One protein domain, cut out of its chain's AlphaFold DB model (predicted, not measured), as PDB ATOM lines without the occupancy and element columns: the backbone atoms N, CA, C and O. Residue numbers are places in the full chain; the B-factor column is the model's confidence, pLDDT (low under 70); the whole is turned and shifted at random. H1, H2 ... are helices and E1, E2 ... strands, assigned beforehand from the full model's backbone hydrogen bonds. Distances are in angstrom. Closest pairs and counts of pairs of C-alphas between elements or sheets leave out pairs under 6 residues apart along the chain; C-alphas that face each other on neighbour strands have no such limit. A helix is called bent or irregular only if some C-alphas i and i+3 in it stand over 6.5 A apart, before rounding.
ATOM      1  N   ASN A  32     115.347 266.301 353.690       97.88
ATOM      2  CA  ASN A  32     114.846 266.661 355.010       97.88
ATOM      3  C   ASN A  32     114.023 267.961 354.987       97.88
ATOM      4  O   ASN A  32     113.949 268.662 353.981       97.88
ATOM      5  N   ILE A  33     113.440 268.318 356.130       97.94
ATOM      6  CA  ILE A  33     112.681 269.566 356.336       97.94
ATOM      7  C   ILE A  33     113.457 270.866 356.062       97.94
ATOM      8  O   ILE A  33     112.845 271.929 355.985       97.94
ATOM      9  N   TYR A  34     114.780 270.807 355.889       98.00
ATOM     10  CA  TYR A  34     115.599 271.946 355.472       98.00
ATOM     11  C   TYR A  34     115.830 272.004 353.957       98.00
ATOM     12  O   TYR A  34     116.390 272.984 353.468       98.00
ATOM     13  N   GLY A  35     115.389 270.996 353.200       95.62
ATOM     14  CA  GLY A  35     115.684 270.869 351.773       95.62
ATOM     15  C   GLY A  35     117.077 270.323 351.468       95.62
ATOM     16  O   GLY A  35     117.599 270.549 350.381       95.62
ATOM     17  N   GLU A  36     117.713 269.664 352.433       95.81
ATOM     18  CA  GLU A  36     119.018 269.014 352.275       95.81
ATOM     19  C   GLU A  36     118.850 267.498 352.173       95.81
ATOM     20  O   GLU A  36     117.744 266.998 352.358       95.81
ATOM     21  N   GLU A  37     119.933 266.751 351.930       95.94
ATOM     22  CA  GLU A  37     119.887 265.287 351.988       95.94
ATOM     23  C   GLU A  37     119.291 264.826 353.328       95.94
ATOM     24  O   GLU A  37     119.687 265.275 354.407       95.94
ATOM     25  N   LEU A  38     118.324 263.914 353.267       97.38
ATOM     26  CA  LEU A  38     117.725 263.300 354.440       97.38
ATOM     27  C   LEU A  38     118.819 262.593 355.233       97.38
ATOM     28  O   LEU A  38     119.551 261.783 354.673       97.38
ATOM     29  N   HIS A  39     118.943 262.860 356.532       97.62
ATOM     30  CA  HIS A  39     119.872 262.126 357.392       97.62
ATOM     31  C   HIS A  39     119.269 260.795 357.855       97.62
ATOM     32  O   HIS A  39     118.068 260.548 357.739       97.62
ATOM     33  N   LYS A  40     120.118 259.895 358.362       97.44
ATOM     34  CA  LYS A  40     119.633 258.663 358.988       97.44
ATOM     35  C   LYS A  40     118.963 258.990 360.319       97.44
ATOM     36  O   LYS A  40     119.526 259.705 361.147       97.44
ATOM     37  N   CYS A  41     117.805 258.388 360.552       97.75
ATOM     38  CA  CYS A  41     117.233 258.220 361.878       97.75
ATOM     39  C   CYS A  41     117.971 257.061 362.564       97.75
ATOM     40  O   CYS A  41     117.481 255.937 362.641       97.75
ATOM     41  N   ASP A  42     119.231 257.305 362.922       92.31
ATOM     42  CA  ASP A  42     120.187 256.243 363.216       92.31
ATOM     43  C   ASP A  42     119.862 255.498 364.516       92.31
ATOM     44  O   ASP A  42     120.045 256.016 365.614       92.31
ATOM     45  N   ARG A  43     119.409 254.248 364.380       94.44
ATOM     46  CA  ARG A  43     119.091 253.354 365.497       94.44
ATOM     47  C   ARG A  43     120.226 252.377 365.832       94.44
ATOM     48  O   ARG A  43     120.062 251.534 366.706       94.44
ATOM     49  N   SER A  44     121.392 252.482 365.193       91.81
ATOM     50  CA  SER A  44     122.498 251.521 365.354       91.81
ATOM     51  C   SER A  44     123.000 251.354 366.795       91.81
ATOM     52  O   SER A  44     123.560 250.314 367.143       91.81
ATOM     53  N   THR A  45     122.776 252.349 367.655       89.69
ATOM     54  CA  THR A  45     123.150 252.318 369.075       89.69
ATOM     55  C   THR A  45     122.145 251.572 369.958       89.69
ATOM     56  O   THR A  45     122.478 251.200 371.087       89.69
ATOM     57  N   VAL A  46     120.931 251.305 369.464       95.06
ATOM     58  CA  VAL A  46     119.880 250.599 370.204       95.06
ATOM     59  C   VAL A  46     119.979 249.102 369.928       95.06
ATOM     60  O   VAL A  46     119.762 248.632 368.813       95.06
ATOM     61  N   LYS A  47     120.266 248.321 370.970       94.12
ATOM     62  CA  LYS A  47     120.359 246.855 370.890       94.12
ATOM     63  C   LYS A  47     118.970 246.209 370.947       94.12
ATOM     64  O   LYS A  47     118.621 245.562 371.930       94.12
ATOM     65  N   ASP A  48     118.177 246.401 369.897       96.12
ATOM     66  CA  ASP A  48     116.837 245.823 369.753       96.12
ATOM     67  C   ASP A  48     116.838 244.704 368.705       96.12
ATOM     68  O   ASP A  48     116.810 244.953 367.502       96.12
ATOM     69  N   ALA A  49     116.868 243.450 369.161       95.50
ATOM     70  CA  ALA A  49     116.941 242.294 368.267       95.50
ATOM     71  C   ALA A  49     115.694 242.119 367.378       95.50
ATOM     72  O   ALA A  49     115.790 241.512 366.314       95.50
ATOM     73  N   ARG A  50     114.525 242.627 367.796       96.25
ATOM     74  CA  ARG A  50     113.274 242.509 367.019       96.25
ATOM     75  C   ARG A  50     113.112 243.653 366.030       96.25
ATOM     76  O   ARG A  50     112.528 243.465 364.969       96.25
ATOM     77  N   PHE A  51     113.631 244.823 366.388       97.06
ATOM     78  CA  PHE A  51     113.545 246.034 365.584       97.06
ATOM     79  C   PHE A  51     114.941 246.637 365.370       97.06
ATOM     80  O   PHE A  51     115.221 247.736 365.866       97.06
ATOM     81  N   PRO A  52     115.820 245.924 364.637       96.06
ATOM     82  CA  PRO A  52     117.213 246.329 364.453       96.06
ATOM     83  C   PRO A  52     117.355 247.592 363.594       96.06
ATOM     84  O   PRO A  52     118.366 248.283 363.681       96.06
ATOM     85  N   THR A  53     116.352 247.901 362.767       97.12
ATOM     86  CA  THR A  53     116.312 249.105 361.932       97.12
ATOM     87  C   THR A  53     114.953 249.797 361.996       97.12
ATOM     88  O   THR A  53     113.908 249.185 362.255       97.12
ATOM     89  N   THR A  54     114.975 251.104 361.744       97.38
ATOM     90  CA  THR A  54     113.783 251.955 361.647       97.38
ATOM     91  C   THR A  54     113.470 252.332 360.192       97.38
ATOM     92  O   THR A  54     114.205 251.958 359.276       97.38
ATOM     93  N   GLY A  55     112.384 253.077 359.988       95.19
ATOM     94  CA  GLY A  55     111.869 253.473 358.681       95.19
ATOM     95  C   GLY A  55     110.932 252.418 358.107       95.19
ATOM     96  O   GLY A  55     111.045 251.230 358.430       95.19
ATOM     97  N   PHE A  56     110.010 252.846 357.246       95.31
ATOM     98  CA  PHE A  56     109.108 251.940 356.534       95.31
ATOM     99  C   PHE A  56     109.896 250.919 355.694       95.31
ATOM    100  O   PHE A  56     109.657 249.716 355.790       95.31
ATOM    101  N   LEU A  57     110.926 251.390 354.981       93.75
ATOM    102  CA  LEU A  57     111.827 250.571 354.158       93.75
ATOM    103  C   LEU A  57     112.920 249.833 354.950       93.75
ATOM    104  O   LEU A  57     113.718 249.111 354.357       93.75
ATOM    105  N   ARG A  58     112.970 249.986 356.283       94.75
ATOM    106  CA  ARG A  58     113.958 249.334 357.166       94.75
ATOM    107  C   ARG A  58     115.421 249.689 356.871       94.75
ATOM    108  O   ARG A  58     116.318 248.908 357.189       94.75
ATOM    109  N   ASP A  59     115.669 250.891 356.358       93.75
ATOM    110  CA  ASP A  59     116.982 251.423 355.964       93.75
ATOM    111  C   ASP A  59     117.538 252.502 356.922       93.75
ATOM    112  O   ASP A  59     118.578 253.112 356.655       93.75
ATOM    113  N   ASN A  60     116.878 252.715 358.067       96.25
ATOM    114  CA  ASN A  60     117.150 253.786 359.032       96.25
ATOM    115  C   ASN A  60     116.909 255.203 358.496       96.25
ATOM    116  O   ASN A  60     117.533 256.154 358.971       96.25
ATOM    117  N   ARG A  61     116.006 255.378 357.534       96.50
ATOM    118  CA  ARG A  61     115.575 256.693 357.056       96.50
ATOM    119  C   ARG A  61     114.057 256.794 357.106       96.50
ATOM    120  O   ARG A  61     113.342 255.813 356.922       96.50
ATOM    121  N   CYS A  62     113.558 257.996 357.366       97.00
ATOM    122  CA  CYS A  62     112.121 258.265 357.393       97.00
ATOM    123  C   CYS A  62     111.637 258.660 355.987       97.00
ATOM    124  O   CYS A  62     111.034 259.708 355.797       97.00
ATOM    125  N   THR A  63     112.019 257.859 354.989       93.94
ATOM    126  CA  THR A  63     111.810 258.129 353.559       93.94
ATOM    127  C   THR A  63     110.324 258.124 353.215       93.94
ATOM    128  O   THR A  63     109.610 257.205 353.622       93.94
ATOM    129  N   ALA A  64     109.870 259.110 352.436       91.06
ATOM    130  CA  ALA A  64     108.515 259.100 351.901       91.06
ATOM    131  C   ALA A  64     108.391 258.143 350.714       91.06
ATOM    132  O   ALA A  64     109.182 258.191 349.775       91.06
ATOM    133  N   THR A  65     107.392 257.263 350.764       90.00
ATOM    134  CA  THR A  65     107.054 256.336 349.678       90.00
ATOM    135  C   THR A  65     105.538 256.265 349.554       90.00
ATOM    136  O   THR A  65     104.818 256.449 350.538       90.00
ATOM    137  N   ALA A  66     105.039 256.002 348.347       87.50
ATOM    138  CA  ALA A  66     103.601 255.922 348.099       87.50
ATOM    139  C   ALA A  66     102.937 254.735 348.826       87.50
ATOM    140  O   ALA A  66     101.738 254.758 349.094       87.50
ATOM    141  N   GLU A  67     103.713 253.700 349.151       89.50
ATOM    142  CA  GLU A  67     103.268 252.503 349.863       89.50
ATOM    143  C   GLU A  67     103.142 252.723 351.378       89.50
ATOM    144  O   GLU A  67     102.432 251.968 352.050       89.50
ATOM    145  N   ASP A  68     103.798 253.750 351.930       90.06
ATOM    146  CA  ASP A  68     103.738 254.063 353.356       90.06
ATOM    147  C   ASP A  68     102.493 254.887 353.711       90.06
ATOM    148  O   ASP A  68     102.552 256.084 354.001       90.06
ATOM    149  N   ALA A  69     101.345 254.209 353.759       88.81
ATOM    150  CA  ALA A  69     100.081 254.803 354.197       88.81
ATOM    151  C   ALA A  69     100.122 255.346 355.643       88.81
ATOM    152  O   ALA A  69      99.236 256.104 356.041       88.81
ATOM    153  N   GLY A  70     101.113 254.938 356.448       85.12
ATOM    154  CA  GLY A  70     101.318 255.435 357.807       85.12
ATOM    155  C   GLY A  70     102.075 256.763 357.872       85.12
ATOM    156  O   GLY A  70     102.017 257.425 358.910       85.12
ATOM    157  N   SER A  71     102.753 257.156 356.791       94.56
ATOM    158  CA  SER A  71     103.594 258.355 356.718       94.56
ATOM    159  C   SER A  71     104.628 258.404 357.848       94.56
ATOM    160  O   SER A  71     104.619 259.314 358.681       94.56
ATOM    161  N   HIS A  72     105.502 257.394 357.924       97.12
ATOM    162  CA  HIS A  72     106.573 257.268 358.919       97.12
ATOM    163  C   HIS A  72     107.730 258.240 358.639       97.12
ATOM    164  O   HIS A  72     108.885 257.842 358.480       97.12
ATOM    165  N   PHE A  73     107.414 259.528 358.545       97.00
ATOM    166  CA  PHE A  73     108.286 260.572 358.011       97.00
ATOM    167  C   PHE A  73     108.967 261.405 359.109       97.00
ATOM    168  O   PHE A  73     109.879 262.189 358.835       97.00
ATOM    169  N   VAL A  74     108.560 261.217 360.369       98.38
ATOM    170  CA  VAL A  74     109.066 261.968 361.523       98.38
ATOM    171  C   VAL A  74     110.079 261.120 362.293       98.38
ATOM    172  O   VAL A  74     109.709 260.124 362.912       98.38
ATOM    173  N   CYS A  75     111.356 261.514 362.294       98.62
ATOM    174  CA  CYS A  75     112.353 260.902 363.173       98.62
ATOM    175  C   CYS A  75     112.288 261.508 364.577       98.62
ATOM    176  O   CYS A  75     112.482 262.716 364.749       98.62
ATOM    177  N   VAL A  76     112.093 260.654 365.581       98.62
ATOM    178  CA  VAL A  76     112.145 261.023 366.999       98.62
ATOM    179  C   VAL A  76     113.041 260.084 367.788       98.62
ATOM    180  O   VAL A  76     113.172 258.908 367.458       98.62
ATOM    181  N   TRP A 119     100.483 261.158 362.077       97.19
ATOM    182  CA  TRP A 119      99.315 261.154 362.964       97.19
ATOM    183  C   TRP A 119      99.682 260.793 364.410       97.19
ATOM    184  O   TRP A 119      99.045 261.274 365.349       97.19
ATOM    185  N   ALA A 120     100.703 259.953 364.599       97.94
ATOM    186  CA  ALA A 120     101.147 259.516 365.915       97.94
ATOM    187  C   ALA A 120     101.941 260.627 366.609       97.94
ATOM    188  O   ALA A 120     101.741 260.857 367.801       97.94
ATOM    189  N   TYR A 121     102.762 261.372 365.858       98.38
ATOM    190  CA  TYR A 121     103.414 262.585 366.350       98.38
ATOM    191  C   TYR A 121     102.389 263.640 366.780       98.38
ATOM    192  O   TYR A 121     102.432 264.117 367.914       98.38
ATOM    193  N   ALA A 122     101.412 263.938 365.916       97.50
ATOM    194  CA  ALA A 122     100.346 264.887 366.222       97.50
ATOM    195  C   ALA A 122      99.547 264.479 367.469       97.50
ATOM    196  O   ALA A 122      99.265 265.322 368.316       97.50
ATOM    197  N   ARG A 123      99.217 263.189 367.621       97.38
ATOM    198  CA  ARG A 123      98.541 262.666 368.819       97.38
ATOM    199  C   ARG A 123      99.406 262.785 370.074       97.38
ATOM    200  O   ARG A 123      98.895 263.195 371.108       97.38
ATOM    201  N   MET A 124     100.692 262.444 369.995       97.56
ATOM    202  CA  MET A 124     101.601 262.524 371.141       97.56
ATOM    203  C   MET A 124     101.711 263.964 371.663       97.56
ATOM    204  O   MET A 124     101.573 264.192 372.862       97.56
ATOM    205  N   LEU A 125     101.850 264.943 370.763       96.88
ATOM    206  CA  LEU A 125     101.927 266.361 371.131       96.88
ATOM    207  C   LEU A 125     100.668 266.905 371.815       96.88
ATOM    208  O   LEU A 125     100.778 267.816 372.627       96.88
ATOM    209  N   GLN A 126      99.479 266.366 371.523       94.06
ATOM    210  CA  GLN A 126      98.240 266.838 372.160       94.06
ATOM    211  C   GLN A 126      98.248 266.660 373.681       94.06
ATOM    212  O   GLN A 126      97.575 267.410 374.384       94.06
ATOM    213  N   SER A 127      98.966 265.656 374.182       92.19
ATOM    214  CA  SER A 127      99.062 265.366 375.617       92.19
ATOM    215  C   SER A 127     100.446 265.657 376.201       92.19
ATOM    216  O   SER A 127     100.575 265.708 377.419       92.19
ATOM    217  N   HIS A 128     101.454 265.860 375.346       96.44
ATOM    218  CA  HIS A 128     102.859 266.018 375.719       96.44
ATOM    219  C   HIS A 128     103.556 267.026 374.794       96.44
ATOM    220  O   HIS A 128     104.245 266.634 373.849       96.44
ATOM    221  N   ASP A 129     103.390 268.329 375.045       95.81
ATOM    222  CA  ASP A 129     104.056 269.382 374.256       95.81
ATOM    223  C   ASP A 129     105.588 269.232 374.270       95.81
ATOM    224  O   ASP A 129     106.265 269.481 373.272       95.81
ATOM    225  N   GLU A 130     106.147 268.734 375.378       96.88
ATOM    226  CA  GLU A 130     107.574 268.463 375.530       96.88
ATOM    227  C   GLU A 130     108.098 267.404 374.554       96.88
ATOM    228  O   GLU A 130     109.311 267.318 374.347       96.88
ATOM    229  N   PHE A 131     107.213 266.620 373.922       98.12
ATOM    230  CA  PHE A 131     107.610 265.584 372.975       98.12
ATOM    231  C   PHE A 131     108.365 266.148 371.762       98.12
ATOM    232  O   PHE A 131     109.195 265.455 371.173       98.12
ATOM    233  N   ARG A 132     108.163 267.431 371.433       98.00
ATOM    234  CA  ARG A 132     108.921 268.124 370.379       98.00
ATOM    235  C   ARG A 132     110.432 268.112 370.604       98.00
ATOM    236  O   ARG A 132     111.184 268.081 369.641       98.00
ATOM    237  N   ASN A 133     110.880 268.043 371.859       98.19
ATOM    238  CA  ASN A 133     112.304 267.998 372.205       98.19
ATOM    239  C   ASN A 133     112.990 266.681 371.813       98.19
ATOM    240  O   ASN A 133     114.210 266.572 371.908       98.19
ATOM    241  N   TYR A 134     112.219 265.676 371.389       98.25
ATOM    242  CA  TYR A 134     112.746 264.408 370.899       98.25
ATOM    243  C   TYR A 134     112.889 264.369 369.374       98.25
ATOM    244  O   TYR A 134     113.342 263.354 368.849       98.25
ATOM    245  N   LEU A 135     112.519 265.430 368.650       98.69
ATOM    246  CA  LEU A 135     112.695 265.507 367.201       98.69
ATOM    247  C   LEU A 135     114.181 265.437 366.812       98.69
ATOM    248  O   LEU A 135     115.023 266.148 367.356       98.69
ATOM    249  N   ASN A 136     114.498 264.634 365.797       98.44
ATOM    250  CA  ASN A 136     115.797 264.672 365.126       98.44
ATOM    251  C   ASN A 136     115.639 265.370 363.771       98.44
ATOM    252  O   ASN A 136     115.459 264.724 362.739       98.44
ATOM    253  N   CYS A 137     115.676 266.702 363.792       98.69
ATOM    254  CA  CYS A 137     115.274 267.548 362.669       98.69
ATOM    255  C   CYS A 137     115.935 267.213 361.311       98.69
ATOM    256  O   CYS A 137     115.198 267.077 360.335       98.69
ATOM    257  N   PRO A 138     117.264 266.993 361.192       98.44
ATOM    258  CA  PRO A 138     117.879 266.609 359.911       98.44
ATOM    259  C   PRO A 138     117.406 265.258 359.343       98.44
ATOM    260  O   PRO A 138     117.639 264.971 358.169       98.44
ATOM    261  N   ALA A 139     116.780 264.412 360.166       98.38
ATOM    262  CA  ALA A 139     116.252 263.099 359.791       98.38
ATOM    263  C   ALA A 139     114.717 263.082 359.623       98.38
ATOM    264  O   ALA A 139     114.138 262.012 359.436       98.38
ATOM    265  N   ILE A 140     114.050 264.239 359.696       98.50
ATOM    266  CA  ILE A 140     112.622 264.389 359.385       98.50
ATOM    267  C   ILE A 140     112.482 264.707 357.899       98.50
ATOM    268  O   ILE A 140     113.137 265.623 357.402       98.50
ATOM    269  N   HIS A 141     111.621 263.978 357.200       97.75
ATOM    270  CA  HIS A 141     111.385 264.173 355.771       97.75
ATOM    271  C   HIS A 141     110.679 265.503 355.479       97.75
ATOM    272  O   HIS A 141     109.780 265.901 356.219       97.75
ATOM    273  N   ALA A 142     111.015 266.155 354.361       97.06
ATOM    274  CA  ALA A 142     110.366 267.398 353.918       97.06
ATOM    275  C   ALA A 142     108.837 267.288 353.823       97.06
ATOM    276  O   ALA A 142     108.118 268.231 354.157       97.06
ATOM    277  N   TRP A 143     108.357 266.113 353.409       95.38
ATOM    278  CA  TRP A 143     106.932 265.817 353.255       95.38
ATOM    279  C   TRP A 143     106.134 266.094 354.533       95.38
ATOM    280  O   TRP A 143     105.018 266.566 354.416       95.38
ATOM    281  N   VAL A 144     106.719 265.953 355.730       96.81
ATOM    282  CA  VAL A 144     106.045 266.274 357.006       96.81
ATOM    283  C   VAL A 144     105.489 267.696 357.027       96.81
ATOM    284  O   VAL A 144     104.396 267.942 357.532       96.81
ATOM    285  N   ILE A 145     106.235 268.657 356.479       97.69
ATOM    286  CA  ILE A 145     105.764 270.038 356.392       97.69
ATOM    287  C   ILE A 145     104.687 270.151 355.319       97.69
ATOM    288  O   ILE A 145     103.698 270.846 355.534       97.69
ATOM    289  N   ASP A 146     104.845 269.471 354.184       93.81
ATOM    290  CA  ASP A 146     103.938 269.546 353.035       93.81
ATOM    291  C   ASP A 146     102.570 268.871 353.272       93.81
ATOM    292  O   ASP A 146     101.540 269.454 352.933       93.81
ATOM    293  N   SER A 147     102.521 267.718 353.945       94.12
ATOM    294  CA  SER A 147     101.301 266.931 354.189       94.12
ATOM    295  C   SER A 147     100.410 267.474 355.295       94.12
ATOM    296  O   SER A 147      99.186 267.393 355.169       94.12
ATOM    297  N   TYR A 148     100.977 268.009 356.384       96.94
ATOM    298  CA  TYR A 148     100.153 268.486 357.493       96.94
ATOM    299  C   TYR A 148      99.209 269.594 357.031       96.94
ATOM    300  O   TYR A 148      99.617 270.570 356.396       96.94
ATOM    301  N   ARG A 149      97.937 269.449 357.390       96.56
ATOM    302  CA  ARG A 149      96.840 270.332 357.007       96.56
ATOM    303  C   ARG A 149      96.595 271.378 358.098       96.56
ATOM    304  O   ARG A 149      96.107 271.008 359.169       96.56
ATOM    305  N   PRO A 150      96.907 272.668 357.868       95.50
ATOM    306  CA  PRO A 150      96.738 273.724 358.871       95.50
ATOM    307  C   PRO A 150      95.297 273.905 359.369       95.50
ATOM    308  O   PRO A 150      95.076 274.407 360.464       95.50
ATOM    309  N   GLU A 151      94.304 273.491 358.587       95.50
ATOM    310  CA  GLU A 151      92.888 273.532 358.950       95.50
ATOM    311  C   GLU A 151      92.464 272.425 359.931       95.50
ATOM    312  O   GLU A 151      91.368 272.484 360.488       95.50
ATOM    313  N   VAL A 152      93.309 271.412 360.161       96.69
ATOM    314  CA  VAL A 152      93.057 270.341 361.133       96.69
ATOM    315  C   VAL A 152      93.843 270.654 362.417       96.69
ATOM    316  O   VAL A 152      95.073 270.592 362.394       96.69
ATOM    317  N   PRO A 153      93.192 270.953 363.562       96.06
ATOM    318  CA  PRO A 153      93.867 271.546 364.725       96.06
ATOM    319  C   PRO A 153      95.090 270.782 365.256       96.06
ATOM    320  O   PRO A 153      96.096 271.392 365.613       96.06
ATOM    321  N   ASN A 154      95.039 269.450 365.299       96.00
ATOM    322  CA  ASN A 154      96.162 268.644 365.783       96.00
ATOM    323  C   ASN A 154      97.320 268.568 364.778       96.00
ATOM    324  O   ASN A 154      98.477 268.518 365.186       96.00
ATOM    325  N   GLN A 155      97.027 268.608 363.477       97.44
ATOM    326  CA  GLN A 155      98.052 268.708 362.440       97.44
ATOM    327  C   GLN A 155      98.675 270.104 362.411       97.44
ATOM    328  O   GLN A 155      99.884 270.215 362.255       97.44
ATOM    329  N   LEU A 156      97.893 271.164 362.647       97.25
ATOM    330  CA  LEU A 156      98.419 272.519 362.816       97.25
ATOM    331  C   LEU A 156      99.398 272.604 363.991       97.25
ATOM    332  O   LEU A 156     100.482 273.163 363.842       97.25
ATOM    333  N   ALA A 157      99.036 272.037 365.146       97.00
ATOM    334  CA  ALA A 157      99.921 271.989 366.309       97.00
ATOM    335  C   ALA A 157     101.222 271.227 366.002       97.00
ATOM    336  O   ALA A 157     102.310 271.712 366.309       97.00
ATOM    337  N   ALA A 158     101.124 270.076 365.330       98.06
ATOM    338  CA  ALA A 158     102.283 269.295 364.907       98.06
ATOM    339  C   ALA A 158     103.178 270.042 363.908       98.06
ATOM    340  O   ALA A 158     104.398 270.068 364.070       98.06
ATOM    341  N   LEU A 159     102.578 270.688 362.910       98.31
ATOM    342  CA  LEU A 159     103.283 271.472 361.906       98.31
ATOM    343  C   LEU A 159     104.012 272.663 362.539       98.31
ATOM    344  O   LEU A 159     105.201 272.844 362.288       98.31
ATOM    345  N   ARG A 160     103.338 273.432 363.407       97.88
ATOM    346  CA  ARG A 160     103.963 274.524 364.175       97.88
ATOM    347  C   ARG A 160     105.128 274.016 365.009       97.88
ATOM    348  O   ARG A 160     106.212 274.581 364.934       97.88
ATOM    349  N   SER A 161     104.925 272.906 365.719       98.06
ATOM    350  CA  SER A 161     105.954 272.270 366.535       98.06
ATOM    351  C   SER A 161     107.216 271.943 365.727       98.06
ATOM    352  O   SER A 161     108.308 272.322 366.141       98.06
ATOM    353  N   VAL A 162     107.084 271.327 364.544       98.56
ATOM    354  CA  VAL A 162     108.228 271.055 363.653       98.56
ATOM    355  C   VAL A 162     108.863 272.354 363.153       98.56
ATOM    356  O   VAL A 162     110.079 272.510 363.250       98.56
ATOM    357  N   CYS A 163     108.065 273.300 362.649       98.44
ATOM    358  CA  CYS A 163     108.567 274.560 362.098       98.44
ATOM    359  C   CYS A 163     109.356 275.387 363.125       98.44
ATOM    360  O   CYS A 163     110.420 275.912 362.795       98.44
ATOM    361  N   GLU A 164     108.848 275.494 364.354       97.81
ATOM    362  CA  GLU A 164     109.452 276.264 365.444       97.81
ATOM    363  C   GLU A 164     110.643 275.532 366.060       97.81
ATOM    364  O   GLU A 164     111.730 276.099 366.147       97.81
ATOM    365  N   HIS A 165     110.473 274.264 366.458       98.25
ATOM    366  CA  HIS A 165     111.525 273.518 367.152       98.25
ATOM    367  C   HIS A 165     112.746 273.284 366.258       98.25
ATOM    368  O   HIS A 165     113.885 273.399 366.708       98.25
ATOM    369  N   CYS A 166     112.517 272.991 364.977       98.56
ATOM    370  CA  CYS A 166     113.596 272.789 364.021       98.56
ATOM    371  C   CYS A 166     114.102 274.097 363.397       98.56
ATOM    372  O   CYS A 166     115.116 274.074 362.704       98.56
ATOM    373  N   ASP A 167     113.470 275.243 363.675       98.19
ATOM    374  CA  ASP A 167     113.861 276.551 363.138       98.19
ATOM    375  C   ASP A 167     113.888 276.580 361.595       98.19
ATOM    376  O   ASP A 167     114.821 277.053 360.941       98.19
ATOM    377  N   VAL A 168     112.841 276.017 360.982       98.44
ATOM    378  CA  VAL A 168     112.769 275.827 359.522       98.44
ATOM    379  C   VAL A 168     112.719 277.162 358.782       98.44
ATOM    380  O   VAL A 168     113.279 277.279 357.697       98.44
ATOM    381  N   ILE A 169     112.101 278.192 359.369       98.25
ATOM    382  CA  ILE A 169     111.978 279.518 358.746       98.25
ATOM    383  C   ILE A 169     113.353 280.131 358.442       98.25
ATOM    384  O   ILE A 169     113.500 280.812 357.425       98.25
ATOM    385  N   ASN A 170     114.340 279.881 359.307       98.00
ATOM    386  CA  ASN A 170     115.679 280.453 359.185       98.00
ATOM    387  C   ASN A 170     116.685 279.490 358.539       98.00
ATOM    388  O   ASN A 170     117.632 279.946 357.902       98.00
ATOM    389  N   LYS A 171     116.497 278.171 358.685       98.19
ATOM    390  CA  LYS A 171     117.435 277.150 358.175       98.19
ATOM    391  C   LYS A 171     117.024 276.520 356.845       98.19
ATOM    392  O   LYS A 171     117.860 275.921 356.174       98.19
ATOM    393  N   GLY A 172     115.747 276.604 356.477       96.94
ATOM    394  CA  GLY A 172     115.207 275.952 355.289       96.94
ATOM    395  C   GLY A 172     115.685 276.589 353.985       96.94
ATOM    396  O   GLY A 172     115.751 277.810 353.858       96.94
ATOM    397  N   LYS A 173     115.985 275.746 352.993       96.31
ATOM    398  CA  LYS A 173     116.421 276.151 351.645       96.31
ATOM    399  C   LYS A 173     115.296 276.097 350.614       96.31
ATOM    400  O   LYS A 173     115.346 276.799 349.608       96.31
ATOM    401  N   LEU A 174     114.273 275.279 350.864       94.44
ATOM    402  CA  LEU A 174     113.102 275.170 349.998       94.44
ATOM    403  C   LEU A 174     112.072 276.237 350.368       94.44
ATOM    404  O   LEU A 174     111.435 276.169 351.420       94.44
ATOM    405  N   ASN A 175     111.880 277.204 349.468       96.12
ATOM    406  CA  ASN A 175     110.955 278.321 349.674       96.12
ATOM    407  C   ASN A 175     109.523 277.867 349.983       96.12
ATOM    408  O   ASN A 175     108.852 278.508 350.786       96.12
ATOM    409  N   SER A 176     109.060 276.765 349.384       95.50
ATOM    410  CA  SER A 176     107.728 276.205 349.647       95.50
ATOM    411  C   SER A 176     107.548 275.800 351.114       95.50
ATOM    412  O   SER A 176     106.546 276.167 351.729       95.50
ATOM    413  N   LEU A 177     108.530 275.103 351.692       96.06
ATOM    414  CA  LEU A 177     108.491 274.664 353.090       96.06
ATOM    415  C   LEU A 177     108.593 275.855 354.044       96.06
ATOM    416  O   LEU A 177     107.814 275.972 354.991       96.06
ATOM    417  N   VAL A 178     109.531 276.764 353.763       97.69
ATOM    418  CA  VAL A 178     109.755 277.976 354.559       97.69
ATOM    419  C   VAL A 178     108.496 278.838 354.595       97.69
ATOM    420  O   VAL A 178     108.089 279.285 355.667       97.69
ATOM    421  N   GLU A 179     107.856 279.052 353.447       97.19
ATOM    422  CA  GLU A 179     106.651 279.872 353.354       97.19
ATOM    423  C   GLU A 179     105.474 279.235 354.096       97.19
ATOM    424  O   GLU A 179     104.808 279.912 354.881       97.19
ATOM    425  N   LYS A 180     105.271 277.918 353.957       96.81
ATOM    426  CA  LYS A 180     104.246 277.207 354.730       96.81
ATOM    427  C   LYS A 180     104.489 277.330 356.238       96.81
ATOM    428  O   LYS A 180     103.553 277.607 356.988       96.81
ATOM    429  N   CYS A 181     105.740 277.204 356.688       97.81
ATOM    430  CA  CYS A 181     106.093 277.421 358.090       97.81
ATOM    431  C   CYS A 181     105.834 278.864 358.551       97.81
ATOM    432  O   CYS A 181     105.259 279.064 359.622       97.81
ATOM    433  N   ARG A 182     106.185 279.881 357.752       97.44
ATOM    434  CA  ARG A 182     105.877 281.285 358.078       97.44
ATOM    435  C   ARG A 182     104.380 281.510 358.237       97.44
ATOM    436  O   ARG A 182     103.975 282.149 359.207       97.44
ATOM    437  N   GLN A 183     103.565 280.960 357.339       95.81
ATOM    438  CA  GLN A 183     102.109 281.105 357.383       95.81
ATOM    439  C   GLN A 183     101.508 280.556 358.677       95.81
ATOM    440  O   GLN A 183     100.621 281.179 359.246       95.81
ATOM    441  N   VAL A 184     101.993 279.422 359.184       95.50
ATOM    442  CA  VAL A 184     101.397 278.820 360.386       95.50
ATOM    443  C   VAL A 184     101.961 279.377 361.690       95.50
ATOM    444  O   VAL A 184     101.217 279.437 362.670       95.50
ATOM    445  N   VAL A 185     103.224 279.809 361.716       93.38
ATOM    446  CA  VAL A 185     103.869 280.373 362.917       93.38
ATOM    447  C   VAL A 185     103.466 281.835 363.138       93.38
ATOM    448  O   VAL A 185     103.174 282.229 364.263       93.38
TER     449      VAL A 185
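What this domain is: This is residues 32 to 76 and 119 to 185 of the 190 residues of an uncharacterized protein of Tetraselmis sp. GSL018 (UniProt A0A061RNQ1). A small cluster of crossed helices is built round H4, with H1 and H2 packed on one side of it and H3 and H6 on another, while H5 packs on H6. A long looping stretch with no named element, residues 32 to 73, makes the end of the longest axis opposite H6, and its residues 45 to 50 stick out. The printed part has 112 residues, with one named strand and six named helices in the order E1, H1, H2, H3, H4, H5, H6; the class is mostly helix, though under half of the residues are in named elements. The whole is compact, with a radius of gyration of the C-alphas of 13.7 A and spans of 43 by 31 by 26 A.

Where its parts are: The printed part begins at Asn 32, C-alpha at (114.846, 266.661, 355.010). After residues 32 to 73 comes E1, residues 74 to 76, which pairs with no named strand. H1, residues 119 to 127, is 13.3 A long and begins with C-alpha 119 at (99.315, 261.154, 362.964). H2, residues 129 to 134, is 10.6 A long; it is neither bent nor irregular, but only just: C-alphas 129 and 132 are 6.3 A apart. H3 is residues 143 to 147. H4, residues 153 to 165, is the longest helix at 17.9 A. H5 is residues 168 to 171. H6, residues 175 to 185, is 15.2 A long and ends with C-alpha 185 at (103.869, 280.373, 362.917).

How they stand to each other: H4 is the hub, touching four other helices. With residues 154 to 158 alone it touches H1, about perpendicular at 87 degrees; the closest C-alphas, of Ala 122 and Ala 158, are 5.0 A apart. With residues 161 to 165 alone it touches H2, at a steep tilt of 46 degrees, the same way; the closest C-alphas are those of Arg 132 and Ser 161, 6.4 A. With residues 159 to 163 alone it touches H3, closest at the C-alphas of Ile 145 and Leu 159, 6.2 A. H4 and H6 touch at a steep tilt of 67 degrees, opposite ways; the closest C-alphas, of Cys 163 and Cys 181, are 5.5 A apart. H6 also touches H3, closest at the C-alphas of Ile 145 and Leu 177, 6.3 A, and H5, closest at those of Ile 169 and Val 178, 5.0 A. H1 and H2 only just touch, with 3 pairs of C-alphas within 8 A, and only at the corner; Leu 125 and Phe 131 have the closest C-alphas, 6.0 A. The closest C-alphas of E1 and H2 are those of Val 76 and Tyr 134, 5.2 A. E1 is apart from H4, H5 and H6. Every O i to N i+4 pair is within hydrogen-bond range in H3, H4 and H6; H1 has 4 of 5, H2 has 0 of 2 but 3 of 3 O i to N i+3 pairs, and H5 is too short for an O i to N i+4 pair.

The domain as a whole: The two C-alphas farthest apart, of Ala 49 and Gln 183, are 43.0 A apart. Residues 77 to 118 are not printed, and C-alphas 76 and 119 are 13.5 A apart across the cut. Of the links that are printed whole, none is long. No printed residue is under 70 in pLDDT.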